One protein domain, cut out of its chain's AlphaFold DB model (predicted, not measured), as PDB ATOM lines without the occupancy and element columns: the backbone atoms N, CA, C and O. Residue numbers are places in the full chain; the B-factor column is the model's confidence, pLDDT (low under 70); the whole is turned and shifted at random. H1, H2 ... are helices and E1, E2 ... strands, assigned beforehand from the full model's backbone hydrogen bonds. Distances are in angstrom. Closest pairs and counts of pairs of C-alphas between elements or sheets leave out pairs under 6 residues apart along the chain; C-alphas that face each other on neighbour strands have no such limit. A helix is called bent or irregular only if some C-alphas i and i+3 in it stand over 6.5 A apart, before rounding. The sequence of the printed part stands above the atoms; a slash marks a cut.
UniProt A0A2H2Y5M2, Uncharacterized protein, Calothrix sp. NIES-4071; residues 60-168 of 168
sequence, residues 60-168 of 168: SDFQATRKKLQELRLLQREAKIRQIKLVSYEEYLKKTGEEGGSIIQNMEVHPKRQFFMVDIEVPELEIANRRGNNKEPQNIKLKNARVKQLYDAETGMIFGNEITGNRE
ATOM      1  N   SER A  60    -100.123  25.719  27.785       90.12
ATOM      2  CA  SER A  60    -100.705  25.517  29.119       90.12
ATOM      3  C   SER A  60    -100.164  24.278  29.826       90.12
ATOM      4  O   SER A  60     -99.995  24.303  31.043       90.12
ATOM      5  N   ASP A  61     -99.849  23.230  29.073       90.94
ATOM      6  CA  ASP A  61     -99.455  21.924  29.601       90.94
ATOM      7  C   ASP A  61     -98.038  21.976  30.195       90.94
ATOM      8  O   ASP A  61     -97.682  21.177  31.056       90.94
ATOM      9  N   PHE A  62     -97.253  22.991  29.818       93.00
ATOM     10  CA  PHE A  62     -95.906  23.247  30.332       93.00
ATOM     11  C   PHE A  62     -95.862  24.310  31.444       93.00
ATOM     12  O   PHE A  62     -94.786  24.649  31.945       93.00
ATOM     13  N   GLN A  63     -97.011  24.871  31.848       92.12
ATOM     14  CA  GLN A  63     -97.055  25.975  32.819       92.12
ATOM     15  C   GLN A  63     -96.526  25.581  34.198       92.12
ATOM     16  O   GLN A  63     -95.877  26.395  34.853       92.12
ATOM     17  N   ALA A  64     -96.771  24.346  34.640       91.81
ATOM     18  CA  ALA A  64     -96.264  23.860  35.921       91.81
ATOM     19  C   ALA A  64     -94.727  23.873  35.948       91.81
ATOM     20  O   ALA A  64     -94.127  24.417  36.874       91.81
ATOM     21  N   THR A  65     -94.094  23.352  34.895       92.44
ATOM     22  CA  THR A  65     -92.638  23.384  34.722       92.44
ATOM     23  C   THR A  65     -92.127  24.817  34.663       92.44
ATOM     24  O   THR A  65     -91.212  25.180  35.398       92.44
ATOM     25  N   ARG A  66     -92.764  25.675  33.857       91.31
ATOM     26  CA  ARG A  66     -92.377  27.086  33.743       91.31
ATOM     27  C   ARG A  66     -92.407  27.811  35.090       91.31
ATOM     28  O   ARG A  66     -91.477  28.557  35.382       91.31
ATOM     29  N   LYS A  67     -93.446  27.593  35.904       90.81
ATOM     30  CA  LYS A  67     -93.560  28.178  37.250       90.81
ATOM     31  C   LYS A  67     -92.438  27.699  38.170       90.81
ATOM     32  O   LYS A  67     -91.762  28.537  38.755       90.81
ATOM     33  N   LYS A  68     -92.155  26.391  38.205       88.88
ATOM     34  CA  LYS A  68     -91.021  25.838  38.971       88.88
ATOM     35  C   LYS A  68     -89.689  26.482  38.575       88.88
ATOM     36  O   LYS A  68     -88.895  26.844  39.436       88.88
ATOM     37  N   LEU A  69     -89.454  26.686  37.278       87.56
ATOM     38  CA  LEU A  69     -88.243  27.360  36.794       87.56
ATOM     39  C   LEU A  69     -88.195  28.842  37.194       87.56
ATOM     40  O   LEU A  69     -87.128  29.363  37.494       87.56
ATOM     41  N   GLN A  70     -89.337  29.531  37.232       85.06
ATOM     42  CA  GLN A  70     -89.407  30.904  37.743       85.06
ATOM     43  C   GLN A  70     -89.129  30.972  39.248       85.06
ATOM     44  O   GLN A  70     -88.512  31.932  39.698       85.06
ATOM     45  N   GLU A  71     -89.538  29.959  40.010       81.62
ATOM     46  CA  GLU A  71     -89.262  29.849  41.445       81.62
ATOM     47  C   GLU A  71     -87.776  29.588  41.739       81.62
ATOM     48  O   GLU A  71     -87.281  30.058  42.762       81.62
ATOM     49  N   LEU A  72     -87.013  28.963  40.825       70.06
ATOM     50  CA  LEU A  72     -85.546  28.850  40.957       70.06
ATOM     51  C   LEU A  72     -84.857  30.218  41.091       70.06
ATOM     52  O   LEU A  72     -83.828  30.321  41.758       70.06
ATOM     53  N   ARG A  73     -85.461  31.286  40.547       59.34
ATOM     54  CA  ARG A  73     -85.010  32.679  40.727       59.34
ATOM     55  C   ARG A  73     -84.909  33.089  42.200       59.34
ATOM     56  O   ARG A  73     -84.198  34.034  42.513       59.34
ATOM     57  N   LEU A  74     -85.645  32.423  43.090       52.62
ATOM     58  CA  LEU A  74     -85.726  32.754  44.513       52.62
ATOM     59  C   LEU A  74     -84.679  32.015  45.361       52.62
ATOM     60  O   LEU A  74     -84.473  32.385  46.515       52.62
ATOM     61  N   LEU A  75     -84.020  30.983  44.817       54.50
ATOM     62  CA  LEU A  75     -83.178  30.065  45.594       54.50
ATOM     63  C   LEU A  75     -81.673  30.332  45.473       54.50
ATOM     64  O   LEU A  75     -80.914  29.931  46.352       54.50
ATOM     65  N   GLN A  76     -81.222  31.030  44.431       59.88
ATOM     66  CA  GLN A  76     -79.806  31.341  44.229       59.88
ATOM     67  C   GLN A  76     -79.564  32.815  44.548       59.88
ATOM     68  O   GLN A  76     -79.916  33.696  43.764       59.88
ATOM     69  N   ARG A  77     -79.004  33.089  45.735       59.16
ATOM     70  CA  ARG A  77     -78.633  34.449  46.149       59.16
ATOM     71  C   ARG A  77     -77.748  35.053  45.053       59.16
ATOM     72  O   ARG A  77     -76.725  34.479  44.710       59.16
ATOM     73  N   GLU A  78     -78.210  36.171  44.497       73.31
ATOM     74  CA  GLU A  78     -77.570  36.971  43.438       73.31
ATOM     75  C   GLU A  78     -77.670  36.463  41.987       73.31
ATOM     76  O   GLU A  78     -77.366  37.227  41.071       73.31
ATOM     77  N   ALA A  79     -78.178  35.253  41.729       76.06
ATOM     78  CA  ALA A  79     -78.431  34.810  40.357       76.06
ATOM     79  C   ALA A  79     -79.729  35.425  39.807       76.06
ATOM     80  O   ALA A  79     -80.802  35.346  40.410       76.06
ATOM     81  N   LYS A  80     -79.658  36.021  38.616       82.44
ATOM     82  CA  LYS A  80     -80.793  36.649  37.940       82.44
ATOM     83  C   LYS A  80     -81.173  35.851  36.702       82.44
ATOM     84  O   LYS A  80     -80.459  35.853  35.703       82.44
ATOM     85  N   ILE A  81     -82.355  35.236  36.729       85.44
ATOM     86  CA  ILE A  81     -82.968  34.706  35.507       85.44
ATOM     87  C   ILE A  81     -83.305  35.887  34.593       85.44
ATOM     88  O   ILE A  81     -84.146  36.727  34.931       85.44
ATOM     89  N   ARG A  82     -82.651  35.949  33.434       87.00
ATOM     90  CA  ARG A  82     -82.907  36.954  32.396       87.00
ATOM     91  C   ARG A  82     -84.092  36.560  31.535       87.00
ATOM     92  O   ARG A  82     -84.930  37.402  31.222       87.00
ATOM     93  N   GLN A  83     -84.157  35.285  31.164       90.56
ATOM     94  CA  GLN A  83     -85.159  34.782  30.239       90.56
ATOM     95  C   GLN A  83     -85.447  33.301  30.481       90.56
ATOM     96  O   GLN A  83     -84.558  32.528  30.818       90.56
ATOM     97  N   ILE A  84     -86.708  32.921  30.269       91.88
ATOM     98  CA  ILE A  84     -87.149  31.532  30.119       91.88
ATOM     99  C   ILE A  84     -87.897  31.475  28.789       91.88
ATOM    100  O   ILE A  84     -88.949  32.108  28.651       91.88
ATOM    101  N   LYS A  85     -87.350  30.764  27.804       93.88
ATOM    102  CA  LYS A  85     -87.923  30.643  26.457       93.88
ATOM    103  C   LYS A  85     -88.250  29.185  26.160       93.88
ATOM    104  O   LYS A  85     -87.389  28.331  26.316       93.88
ATOM    105  N   LEU A  86     -89.473  28.923  25.706       94.81
ATOM    106  CA  LEU A  86     -89.827  27.630  25.124       94.81
ATOM    107  C   LEU A  86     -89.244  27.560  23.706       94.81
ATOM    108  O   LEU A  86     -89.418  28.507  22.935       94.81
ATOM    109  N   VAL A  87     -88.518  26.492  23.401       95.00
ATOM    110  CA  VAL A  87     -87.850  26.253  22.114       95.00
ATOM    111  C   VAL A  87     -87.969  24.782  21.737       95.00
ATOM    112  O   VAL A  87     -88.045  23.927  22.620       95.00
ATOM    113  N   SER A  88     -87.939  24.472  20.443       95.56
ATOM    114  CA  SER A  88     -87.743  23.085  20.011       95.56
ATOM    115  C   SER A  88     -86.275  22.663  20.145       95.56
ATOM    116  O   SER A  88     -85.371  23.503  20.202       95.56
ATOM    117  N   TYR A  89     -86.018  21.355  20.163       92.81
ATOM    118  CA  TYR A  89     -84.656  20.826  20.154       92.81
ATOM    119  C   TYR A  89     -83.877  21.277  18.913       92.81
ATOM    120  O   TYR A  89     -82.732  21.707  19.017       92.81
ATOM    121  N   GLU A  90     -84.518  21.263  17.744       92.00
ATOM    122  CA  GLU A  90     -83.922  21.747  16.498       92.00
ATOM    123  C   GLU A  90     -83.553  23.240  16.570       92.00
ATOM    124  O   GLU A  90     -82.467  23.636  16.147       92.00
ATOM    125  N   GLU A  91     -84.429  24.080  17.132       92.94
ATOM    126  CA  GLU A  91     -84.148  25.507  17.335       92.94
ATOM    127  C   GLU A  91     -82.995  25.739  18.313       92.94
ATOM    128  O   GLU A  91     -82.211  26.672  18.128       92.94
ATOM    129  N   TYR A  92     -82.900  24.918  19.359       90.00
ATOM    130  CA  TYR A  92     -81.785  24.955  20.298       90.00
ATOM    131  C   TYR A  92     -80.460  24.652  19.586       90.00
ATOM    132  O   TYR A  92     -79.540  25.464  19.662       90.00
ATOM    133  N   LEU A  93     -80.392  23.554  18.823       88.06
ATOM    134  CA  LEU A  93     -79.183  23.172  18.089       88.06
ATOM    135  C   LEU A  93     -78.737  24.268  17.114       88.06
ATOM    136  O   LEU A  93     -77.557  24.606  17.083       88.06
ATOM    137  N   LYS A  94     -79.673  24.871  16.364       88.94
ATOM    138  CA  LYS A  94     -79.364  25.975  15.438       88.94
ATOM    139  C   LYS A  94     -78.706  27.156  16.153       88.94
ATOM    140  O   LYS A  94     -77.656  27.616  15.718       88.94
ATOM    141  N   LYS A  95     -79.270  27.596  17.282       85.56
ATOM    142  CA  LYS A  95     -78.712  28.716  18.057       85.56
ATOM    143  C   LYS A  95     -77.338  28.410  18.633       85.56
ATOM    144  O   LYS A  95     -76.457  29.255  18.556       85.56
ATOM    145  N   THR A  96     -77.141  27.216  19.190       80.62
ATOM    146  CA  THR A  96     -75.830  26.817  19.721       80.62
ATOM    147  C   THR A  96     -74.764  26.818  18.624       80.62
ATOM    148  O   THR A  96     -73.631  27.221  18.873       80.62
ATOM    149  N   GLY A  97     -75.127  26.437  17.394       81.81
ATOM    150  CA  GLY A  97     -74.231  26.512  16.236       81.81
ATOM    151  C   GLY A  97     -73.888  27.938  15.819       81.81
ATOM    152  O   GLY A  97     -72.725  28.230  15.557       81.81
ATOM    153  N   GLU A  98     -74.878  28.833  15.793       83.94
ATOM    154  CA  GLU A  98     -74.675  30.262  15.501       83.94
ATOM    155  C   GLU A  98     -73.761  30.943  16.531       83.94
ATOM    156  O   GLU A  98     -72.974  31.821  16.185       83.94
ATOM    157  N   GLU A  99     -73.825  30.514  17.791       79.12
ATOM    158  CA  GLU A  99     -72.995  31.031  18.885       79.12
ATOM    159  C   GLU A  99     -71.567  30.454  18.899       79.12
ATOM    160  O   GLU A  99     -70.769  30.791  19.774       79.12
ATOM    161  N   GLY A 100     -71.212  29.620  17.913       68.75
ATOM    162  CA  GLY A 100     -69.882  29.018  17.787       68.75
ATOM    163  C   GLY A 100     -69.638  27.844  18.738       68.75
ATOM    164  O   GLY A 100     -68.491  27.433  18.926       68.75
ATOM    165  N   GLY A 101     -70.696  27.300  19.344       65.94
ATOM    166  CA  GLY A 101     -70.627  26.106  20.173       65.94
ATOM    167  C   GLY A 101     -70.377  24.848  19.339       65.94
ATOM    168  O   GLY A 101     -70.883  24.699  18.227       65.94
ATOM    169  N   SER A 102     -69.613  23.900  19.890       65.25
ATOM    170  CA  SER A 102     -69.534  22.551  19.318       65.25
ATOM    171  C   SER A 102     -70.873  21.849  19.536       65.25
ATOM    172  O   SER A 102     -71.262  21.591  20.677       65.25
ATOM    173  N   ILE A 103     -71.596  21.564  18.453       66.25
ATOM    174  CA  ILE A 103     -72.884  20.876  18.528       66.25
ATOM    175  C   ILE A 103     -72.647  19.370  18.445       66.25
ATOM    176  O   ILE A 103     -72.278  18.846  17.397       66.25
ATOM    177  N   ILE A 104     -72.942  18.662  19.533       67.00
ATOM    178  CA  ILE A 104     -73.181  17.220  19.486       67.00
ATOM    179  C   ILE A 104     -74.695  17.023  19.521       67.00
ATOM    180  O   ILE A 104     -75.340  17.261  20.543       67.00
ATOM    181  N   GLN A 105     -75.267  16.622  18.388       77.44
ATOM    182  CA  GLN A 105     -76.684  16.284  18.301       77.44
ATOM    183  C   GLN A 105     -76.941  14.946  19.006       77.44
ATOM    184  O   GLN A 105     -76.305  13.940  18.702       77.44
ATOM    185  N   ASN A 106     -77.895  14.931  19.938       81.81
ATOM    186  CA  ASN A 106     -78.382  13.712  20.569       81.81
ATOM    187  C   ASN A 106     -79.498  13.109  19.703       81.81
ATOM    188  O   ASN A 106     -80.589  13.672  19.596       81.81
ATOM    189  N   MET A 107     -79.223  11.948  19.108       83.12
ATOM    190  CA  MET A 107     -80.164  11.219  18.249       83.12
ATOM    191  C   MET A 107     -81.342  10.602  19.022       83.12
ATOM    192  O   MET A 107     -82.315  10.175  18.411       83.12
ATOM    193  N   GLU A 108     -81.300  10.578  20.355       88.12
ATOM    194  CA  GLU A 108     -82.394  10.090  21.203       88.12
ATOM    195  C   GLU A 108     -83.508  11.128  21.418       88.12
ATOM    196  O   GLU A 108     -84.548  10.804  22.001       88.12
ATOM    197  N   VAL A 109     -83.314  12.367  20.949       88.75
ATOM    198  CA  VAL A 109     -84.260  13.476  21.117       88.75
ATOM    199  C   VAL A 109     -84.950  13.823  19.808       88.75
ATOM    200  O   VAL A 109     -84.304  14.129  18.806       88.75
ATOM    201  N   HIS A 110     -86.283  13.830  19.828       92.88
ATOM    202  CA  HIS A 110     -87.062  14.238  18.669       92.88
ATOM    203  C   HIS A 110     -86.809  15.728  18.351       92.88
ATOM    204  O   HIS A 110     -86.898  16.558  19.259       92.88
ATOM    205  N   PRO A 111     -86.582  16.127  17.082       91.94
ATOM    206  CA  PRO A 111     -86.272  17.518  16.720       91.94
ATOM    207  C   PRO A 111     -87.312  18.550  17.189       91.94
ATOM    208  O   PRO A 111     -86.975  19.683  17.530       91.94
ATOM    209  N   LYS A 112     -88.587  18.149  17.251       95.19
ATOM    210  CA  LYS A 112     -89.702  19.002  17.701       95.19
ATOM    211  C   LYS A 112     -89.983  18.955  19.207       95.19
ATOM    212  O   LYS A 112     -90.865  19.681  19.669       95.19
ATOM    213  N   ARG A 113     -89.240  18.144  19.972       95.44
ATOM    214  CA  ARG A 113     -89.339  18.106  21.435       95.44
ATOM    215  C   ARG A 113     -89.130  19.513  21.990       95.44
ATOM    216  O   ARG A 113     -88.178  20.194  21.618       95.44
ATOM    217  N   GLN A 114     -90.032  19.938  22.857       96.44
ATOM    218  CA  GLN A 114     -90.059  21.255  23.467       96.44
ATOM    219  C   GLN A 114     -89.228  21.269  24.752       96.44
ATOM    220  O   GLN A 114     -89.389  20.419  25.630       96.44
ATOM    221  N   PHE A 115     -88.386  22.286  24.876       95.69
ATOM    222  CA  PHE A 115     -87.520  22.546  26.018       95.69
ATOM    223  C   PHE A 115     -87.674  23.994  26.486       95.69
ATOM    224  O   PHE A 115     -87.941  24.899  25.696       95.69
ATOM    225  N   PHE A 116     -87.454  24.237  27.774       95.19
ATOM    226  CA  PHE A 116     -87.217  25.572  28.304       95.19
ATOM    227  C   PHE A 116     -85.722  25.870  28.314       95.19
ATOM    228  O   PHE A 116     -84.957  25.254  29.053       95.19
ATOM    229  N   MET A 117     -85.322  26.860  27.526       93.00
ATOM    230  CA  MET A 117     -84.004  27.474  27.593       93.00
ATOM    231  C   MET A 117     -84.045  28.609  28.618       93.00
ATOM    232  O   MET A 117     -84.831  29.555  28.478       93.00
ATOM    233  N   VAL A 118     -83.235  28.487  29.665       90.94
ATOM    234  CA  VAL A 118     -83.168  29.418  30.790       90.94
ATOM    235  C   VAL A 118     -81.815  30.111  30.777       90.94
ATOM    236  O   VAL A 118     -80.786  29.468  30.969       90.94
ATOM    237  N   ASP A 119     -81.836  31.424  30.577       89.50
ATOM    238  CA  ASP A 119     -80.642  32.263  30.622       89.50
ATOM    239  C   ASP A 119     -80.515  32.877  32.015       89.50
ATOM    240  O   ASP A 119     -81.365  33.668  32.446       89.50
ATOM    241  N   ILE A 120     -79.440  32.523  32.709       87.44
ATOM    242  CA  ILE A 120     -79.142  32.946  34.073       87.44
ATOM    243  C   ILE A 120     -77.869  33.784  34.051       87.44
ATOM    244  O   ILE A 120     -76.860  33.413  33.456       87.44
ATOM    245  N   GLU A 121     -77.923  34.931  34.706       86.75
ATOM    246  CA  GLU A 121     -76.776  35.793  34.950       86.75
ATOM    247  C   GLU A 121     -76.371  35.662  36.415       86.75
ATOM    248  O   GLU A 121     -77.209  35.814  37.305       86.75
ATOM    249  N   VAL A 122     -75.103  35.352  36.657       85.00
ATOM    250  CA  VAL A 122     -74.541  35.163  37.993       85.00
ATOM    251  C   VAL A 122     -73.340  36.101  38.136       85.00
ATOM    252  O   VAL A 122     -72.461  36.083  37.273       85.00
ATOM    253  N   PRO A 123     -73.274  36.940  39.184       81.62
ATOM    254  CA  PRO A 123     -72.176  37.894  39.338       81.62
ATOM    255  C   PRO A 123     -70.828  37.202  39.564       81.62
ATOM    256  O   PRO A 123     -69.824  37.636  39.002       81.62
ATOM    257  N   GLU A 124     -70.809  36.102  40.317       81.38
ATOM    258  CA  GLU A 124     -69.626  35.275  40.544       81.38
ATOM    259  C   GLU A 124     -70.015  33.791  40.554       81.38
ATOM    260  O   GLU A 124     -70.969  33.394  41.221       81.38
ATOM    261  N   LEU A 125     -69.286  32.965  39.800       78.88
ATOM    262  CA  LEU A 125     -69.493  31.520  39.739       78.88
ATOM    263  C   LEU A 125     -68.159  30.790  39.878       78.88
ATOM    264  O   LEU A 125     -67.239  31.008  39.094       78.88
ATOM    265  N   GLU A 126     -68.069  29.880  40.841       78.50
ATOM    266  CA  GLU A 126     -66.897  29.032  41.038       78.50
ATOM    267  C   GLU A 126     -67.086  27.693  40.311       78.50
ATOM    268  O   GLU A 126     -68.069  26.983  40.531       78.50
ATOM    269  N   ILE A 127     -66.159  27.348  39.414       75.94
ATOM    270  CA  ILE A 127     -66.182  26.100  38.642       75.94
ATOM    271  C   ILE A 127     -64.912  25.287  38.881       75.94
ATOM    272  O   ILE A 127     -63.803  25.817  38.873       75.94
ATOM    273  N   ALA A 128     -65.051  23.971  39.031       73.69
ATOM    274  CA  ALA A 128     -63.900  23.083  39.145       73.69
ATOM    275  C   ALA A 128     -63.179  22.968  37.790       73.69
ATOM    276  O   ALA A 128     -63.698  22.380  36.836       73.69
ATOM    277  N   ASN A 129     -61.960  23.491  37.695       70.50
ATOM    278  CA  ASN A 129     -61.095  23.303  36.541       70.50
ATOM    279  C   ASN A 129     -60.357  21.970  36.644       70.50
ATOM    280  O   ASN A 129     -59.334  21.832  37.312       70.50
ATOM    281  N   ARG A 130     -60.874  20.982  35.917       62.84
ATOM    282  CA  ARG A 130     -60.257  19.654  35.795       62.84
ATOM    283  C   ARG A 130     -59.145  19.587  34.735       62.84
ATOM    284  O   ARG A 130     -58.548  18.530  34.578       62.84
ATOM    285  N   ARG A 131     -58.873  20.673  33.993       55.91
ATOM    286  CA  ARG A 131     -57.854  20.742  32.920       55.91
ATOM    287  C   ARG A 131     -56.637  21.600  33.295       55.91
ATOM    288  O   ARG A 131     -56.037  22.238  32.433       55.91
ATOM    289  N   GLY A 132     -56.284  21.669  34.575       51.25
ATOM    290  CA  GLY A 132     -54.984  22.200  34.983       51.25
ATOM    291  C   GLY A 132     -53.896  21.139  34.803       51.25
ATOM    292  O   GLY A 132     -54.116  19.982  35.140       51.25
ATOM    293  N   ASN A 133     -52.706  21.525  34.334       54.66
ATOM    294  CA  ASN A 133     -51.511  20.661  34.270       54.66
ATOM    295  C   ASN A 133     -51.023  20.160  35.651       54.66
ATOM    296  O   ASN A 133     -50.045  19.420  35.728       54.66
ATOM    297  N   ASN A 134     -51.698  20.546  36.736       54.47
ATOM    298  CA  ASN A 134     -51.396  20.141  38.099       54.47
ATOM    299  C   ASN A 134     -52.438  19.126  38.577       54.47
ATOM    300  O   ASN A 134     -53.629  19.281  38.333       54.47
ATOM    301  N   LYS A 135     -51.971  18.085  39.272       58.47
ATOM    302  CA  LYS A 135     -52.727  16.893  39.703       58.47
ATOM    303  C   LYS A 135     -53.882  17.156  40.688       58.47
ATOM    304  O   LYS A 135     -54.502  16.197  41.136       58.47
ATOM    305  N   GLU A 136     -54.192  18.411  40.999       59.16
ATOM    306  CA  GLU A 136     -55.298  18.786  41.878       59.16
ATOM    307  C   GLU A 136     -56.307  19.671  41.133       59.16
ATOM    308  O   GLU A 136     -55.905  20.619  40.450       59.16
ATOM    309  N   PRO A 137     -57.618  19.380  41.234       59.75
ATOM    310  CA  PRO A 137     -58.650  20.223  40.651       59.75
ATOM    311  C   PRO A 137     -58.583  21.613  41.288       59.75
ATOM    312  O   PRO A 137     -58.824  21.773  42.481       59.75
ATOM    313  N   GLN A 138     -58.252  22.624  40.487       69.00
ATOM    314  CA  GLN A 138     -58.274  24.014  40.932       69.00
ATOM    315  C   GLN A 138     -59.646  24.604  40.645       69.00
ATOM    316  O   GLN A 138     -60.173  24.437  39.547       69.00
ATOM    317  N   ASN A 139     -60.230  25.317  41.597       78.44
ATOM    318  CA  ASN A 139     -61.448  26.065  41.330       78.44
ATOM    319  C   ASN A 139     -61.105  27.382  40.623       78.44
ATOM    320  O   ASN A 139     -60.210  28.107  41.050       78.44
ATOM    321  N   ILE A 140     -61.807  27.688  39.532       77.56
ATOM    322  CA  ILE A 140     -61.730  28.980  38.849       77.56
ATOM    323  C   ILE A 140     -62.969  29.780  39.215       77.56
ATOM    324  O   ILE A 140     -64.090  29.282  39.096       77.56
ATOM    325  N   LYS A 141     -62.761  31.042  39.580       81.00
ATOM    326  CA  LYS A 141     -63.833  32.023  39.704       81.00
ATOM    327  C   LYS A 141     -64.091  32.691  38.359       81.00
ATOM    328  O   LYS A 141     -63.172  33.169  37.696       81.00
ATOM    329  N   LEU A 142     -65.352  32.697  37.952       78.56
ATOM    330  CA  LEU A 142     -65.849  33.416  36.792       78.56
ATOM    331  C   LEU A 142     -66.656  34.614  37.267       78.56
ATOM    332  O   LEU A 142     -67.617  34.445  38.015       78.56
ATOM    333  N   LYS A 143     -66.306  35.809  36.794       82.50
ATOM    334  CA  LYS A 143     -67.099  37.020  37.040       82.50
ATOM    335  C   LYS A 143     -68.091  37.252  35.909       82.50
ATOM    336  O   LYS A 143     -67.779  36.996  34.743       82.50
ATOM    337  N   ASN A 144     -69.266  37.777  36.258       82.62
ATOM    338  CA  ASN A 144     -70.380  38.047  35.344       82.62
ATOM    339  C   ASN A 144     -70.694  36.837  34.451       82.62
ATOM    340  O   ASN A 144     -70.828  36.951  33.229       82.62
ATOM    341  N   ALA A 145     -70.744  35.657  35.069       83.19
ATOM    342  CA  ALA A 145     -70.984  34.410  34.376       83.19
ATOM    343  C   ALA A 145     -72.412  34.376  33.817       83.19
ATOM    344  O   ALA A 145     -73.386  34.750  34.475       83.19
ATOM    345  N   ARG A 146     -72.541  33.884  32.588       84.69
ATOM    346  CA  ARG A 146     -73.815  33.544  31.970       84.69
ATOM    347  C   ARG A 146     -73.930  32.038  31.902       84.69
ATOM    348  O   ARG A 146     -73.112  31.365  31.279       84.69
ATOM    349  N   VAL A 147     -74.967  31.531  32.544       85.19
ATOM    350  CA  VAL A 147     -75.300  30.117  32.566       85.19
ATOM    351  C   VAL A 147     -76.558  29.931  31.735       85.19
ATOM    352  O   VAL A 147     -77.605  30.490  32.058       85.19
ATOM    353  N   LYS A 148     -76.459  29.150  30.663       87.56
ATOM    354  CA  LYS A 148     -77.612  28.695  29.892       87.56
ATOM    355  C   LYS A 148     -77.951  27.284  30.324       87.56
ATOM    356  O   LYS A 148     -77.096  26.403  30.292       87.56
ATOM    357  N   GLN A 149     -79.186  27.057  30.743       89.38
ATOM    358  CA  GLN A 149     -79.668  25.731  31.117       89.38
ATOM    359  C   GLN A 149     -80.833  25.339  30.227       89.38
ATOM    360  O   GLN A 149     -81.749  26.131  29.997       89.38
ATOM    361  N   LEU A 150     -80.798  24.109  29.734       91.44
ATOM    362  CA  LEU A 150     -81.869  23.524  28.951       91.44
ATOM    363  C   LEU A 150     -82.632  22.540  29.833       91.44
ATOM    364  O   LEU A 150     -82.040  21.610  30.378       91.44
ATOM    365  N   TYR A 151     -83.938  22.743  29.967       93.12
ATOM    366  CA  TYR A 151     -84.834  21.889  30.740       93.12
ATOM    367  C   TYR A 151     -85.882  21.272  29.828       93.12
ATOM    368  O   TYR A 151     -86.478  21.977  29.016       93.12
ATOM    369  N   ASP A 152     -86.150  19.979  29.966       94.06
ATOM    370  CA  ASP A 152     -87.256  19.347  29.244       94.06
ATOM    371  C   ASP A 152     -88.589  19.969  29.685       94.06
ATOM    372  O   ASP A 152     -88.869  20.071  30.882       94.06
ATOM    373  N   ALA A 153     -89.412  20.428  28.736       94.69
ATOM    374  CA  ALA A 153     -90.606  21.204  29.078       94.69
ATOM    375  C   ALA A 153     -91.664  20.371  29.818       94.69
ATOM    376  O   ALA A 153     -92.429  20.907  30.625       94.69
ATOM    377  N   GLU A 154     -91.692  19.063  29.566       92.25
ATOM    378  CA  GLU A 154     -92.663  18.137  30.144       92.25
ATOM    379  C   GLU A 154     -92.266  17.681  31.550       92.25
ATOM    380  O   GLU A 154     -93.075  17.753  32.471       92.25
ATOM    381  N   THR A 155     -91.023  17.240  31.729       90.00
ATOM    382  CA  THR A 155     -90.546  16.689  33.006       90.00
ATOM    383  C   THR A 155     -89.943  17.749  33.926       90.00
ATOM    384  O   THR A 155     -89.919  17.573  35.144       90.00
ATOM    385  N   GLY A 156     -89.444  18.854  33.366       89.19
ATOM    386  CA  GLY A 156     -88.666  19.856  34.090       89.19
ATOM    387  C   GLY A 156     -87.266  19.390  34.485       89.19
ATOM    388  O   GLY A 156     -86.601  20.074  35.260       89.19
ATOM    389  N   MET A 157     -86.810  18.242  33.979       89.44
ATOM    390  CA  MET A 157     -85.455  17.752  34.216       89.44
ATOM    391  C   MET A 157     -84.435  18.570  33.428       89.44
ATOM    392  O   MET A 157     -84.694  18.978  32.294       89.44
ATOM    393  N   ILE A 158     -83.260  18.788  34.023       87.94
ATOM    394  CA  ILE A 158     -82.139  19.413  33.324       87.94
ATOM    395  C   ILE A 158     -81.618  18.459  32.247       87.94
ATOM    396  O   ILE A 158     -81.327  17.296  32.515       87.94
ATOM    397  N   PHE A 159     -81.528  18.964  31.024       87.88
ATOM    398  CA  PHE A 159     -81.015  18.241  29.867       87.88
ATOM    399  C   PHE A 159     -79.560  18.609  29.580       87.88
ATOM    400  O   PHE A 159     -78.750  17.758  29.227       87.88
ATOM    401  N   GLY A 160     -79.211  19.882  29.759       83.06
ATOM    402  CA  GLY A 160     -77.856  20.364  29.534       83.06
ATOM    403  C   GLY A 160     -77.619  21.730  30.151       83.06
ATOM    404  O   GLY A 160     -78.558  22.473  30.448       83.06
ATOM    405  N   ASN A 161     -76.347  22.053  30.349       81.38
ATOM    406  CA  ASN A 161     -75.905  23.344  30.838       81.38
ATOM    407  C   ASN A 161     -74.670  23.817  30.071       81.38
ATOM    408  O   ASN A 161     -73.743  23.056  29.808       81.38
ATOM    409  N   GLU A 162     -74.648  25.105  29.779       79.25
ATOM    410  CA  GLU A 162     -73.516  25.804  29.197       79.25
ATOM    411  C   GLU A 162     -73.167  26.991  30.093       79.25
ATOM    412  O   GLU A 162     -74.047  27.695  30.592       79.25
ATOM    413  N   ILE A 163     -71.874  27.194  30.340       78.44
ATOM    414  CA  ILE A 163     -71.366  28.261  31.202       78.44
ATOM    415  C   ILE A 163     -70.369  29.071  30.388       78.44
ATOM    416  O   ILE A 163     -69.379  28.537  29.890       78.44
ATOM    417  N   THR A 164     -70.609  30.373  30.304       77.06
ATOM    418  CA  THR A 164     -69.701  31.348  29.698       77.06
ATOM    419  C   THR A 164     -69.382  32.430  30.723       77.06
ATOM    420  O   THR A 164     -70.221  32.779  31.551       77.06
ATOM    421  N   GLY A 165     -68.159  32.951  30.728       69.81
ATOM    422  CA  GLY A 165     -67.745  33.964  31.697       69.81
ATOM    423  C   GLY A 165     -66.271  34.309  31.564       69.81
ATOM    424  O   GLY A 165     -65.500  33.557  30.964       69.81
ATOM    425  N   ASN A 166     -65.883  35.446  32.135       73.12
ATOM    426  CA  ASN A 166     -64.490  35.877  32.138       73.12
ATOM    427  C   ASN A 166     -63.776  35.266  33.344       73.12
ATOM    428  O   ASN A 166     -64.274  35.354  34.469       73.12
ATOM    429  N   ARG A 167     -62.621  34.645  33.091       68.50
ATOM    430  CA  ARG A 167     -61.718  34.187  34.152       68.50
ATOM    431  C   ARG A 167     -61.044  35.393  34.789       68.50
ATOM    432  O   ARG A 167     -60.716  36.346  34.083       68.50
ATOM    433  N   GLU A 168     -60.867  35.321  36.100       58.00
ATOM    434  CA  GLU A 168     -59.956  36.202  36.833       58.00
ATOM    435  C   GLU A 168     -58.502  35.735  36.692       58.00
ATOM    436  O   GLU A 168     -58.283  34.502  36.589       58.00
TER     437      GLU A 168
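This is residues 60 to 168 of the 168 residues of an uncharacterized protein of Calothrix sp. NIES-4071 (UniProt A0A2H2Y5M2). A twisted sheet of four antiparallel strands has a helix on each face: H1 runs along one face, over E2, while H2 sits on the other. The hairpin of E2 and E3 bends sharply and reaches away from both helices. The 109 printed residues hold two named helices and four named strands, in the order H1 E1 H2 E2 E3 E4; the sheet's order is E1 E2 E3 E4 and the class is mixed. The whole is only just compact, close to loose, with a radius of gyration of the C-alphas of 15.4 A and spans of 47 by 33 by 23 A.

Start with E2, residues 114 to 129, 31.8 A long, from C-alpha 114 at (-90.059, 21.255, 23.467). E3 is residues 138 to 152, 31.6 A, and E4 residues 158 to 167, 25.2 A, ending at (-61.718, 34.187, 34.152). E1 is residues 80 to 88, 23.5 A. Find H1, residues 60 to 72, 19.5 A, beginning at (-100.705, 25.517, 29.119); it is irregular, with C-alphas 61 and 64 7.3 A apart. H2 is residues 89 to 98, 14.5 A.

E2, E3 and E4 form a meander, each strand the antiparallel neighbour of the one before. Look for N 118 and O 149, 2.8 A, between E2 and E3; N 148 and O 162, 2.8 A, between E3 and E4; and N 85 and O 117, 2.9 A, between E1 and E2. E2 bends by 103 degrees at residue 123, E3 by 96 degrees at residue 143. H1 has a height over the sheet of 9.1 A and runs along the strands, at 11 degrees to E2 on the local plane; its closest C-alphas to E2 are Arg 66 and Phe 116, 7.6 A. H2 is on the opposite face, its closest C-alphas to E2 being Tyr 89 and Gln 114, 6.4 A. Every O i to N i+4 pair is within hydrogen-bond range in H2, and 7 of 9 in H1.

The two C-alphas farthest apart, Ser 60 and Asn 134, are 50.4 A from each other. The printed part has no cut; the link from H2 to E2, residues 99 to 113, is long. Confidence is under 70 at residues 73 to 77, 100 to 104, 130 to 138, 165 and 167 to 168.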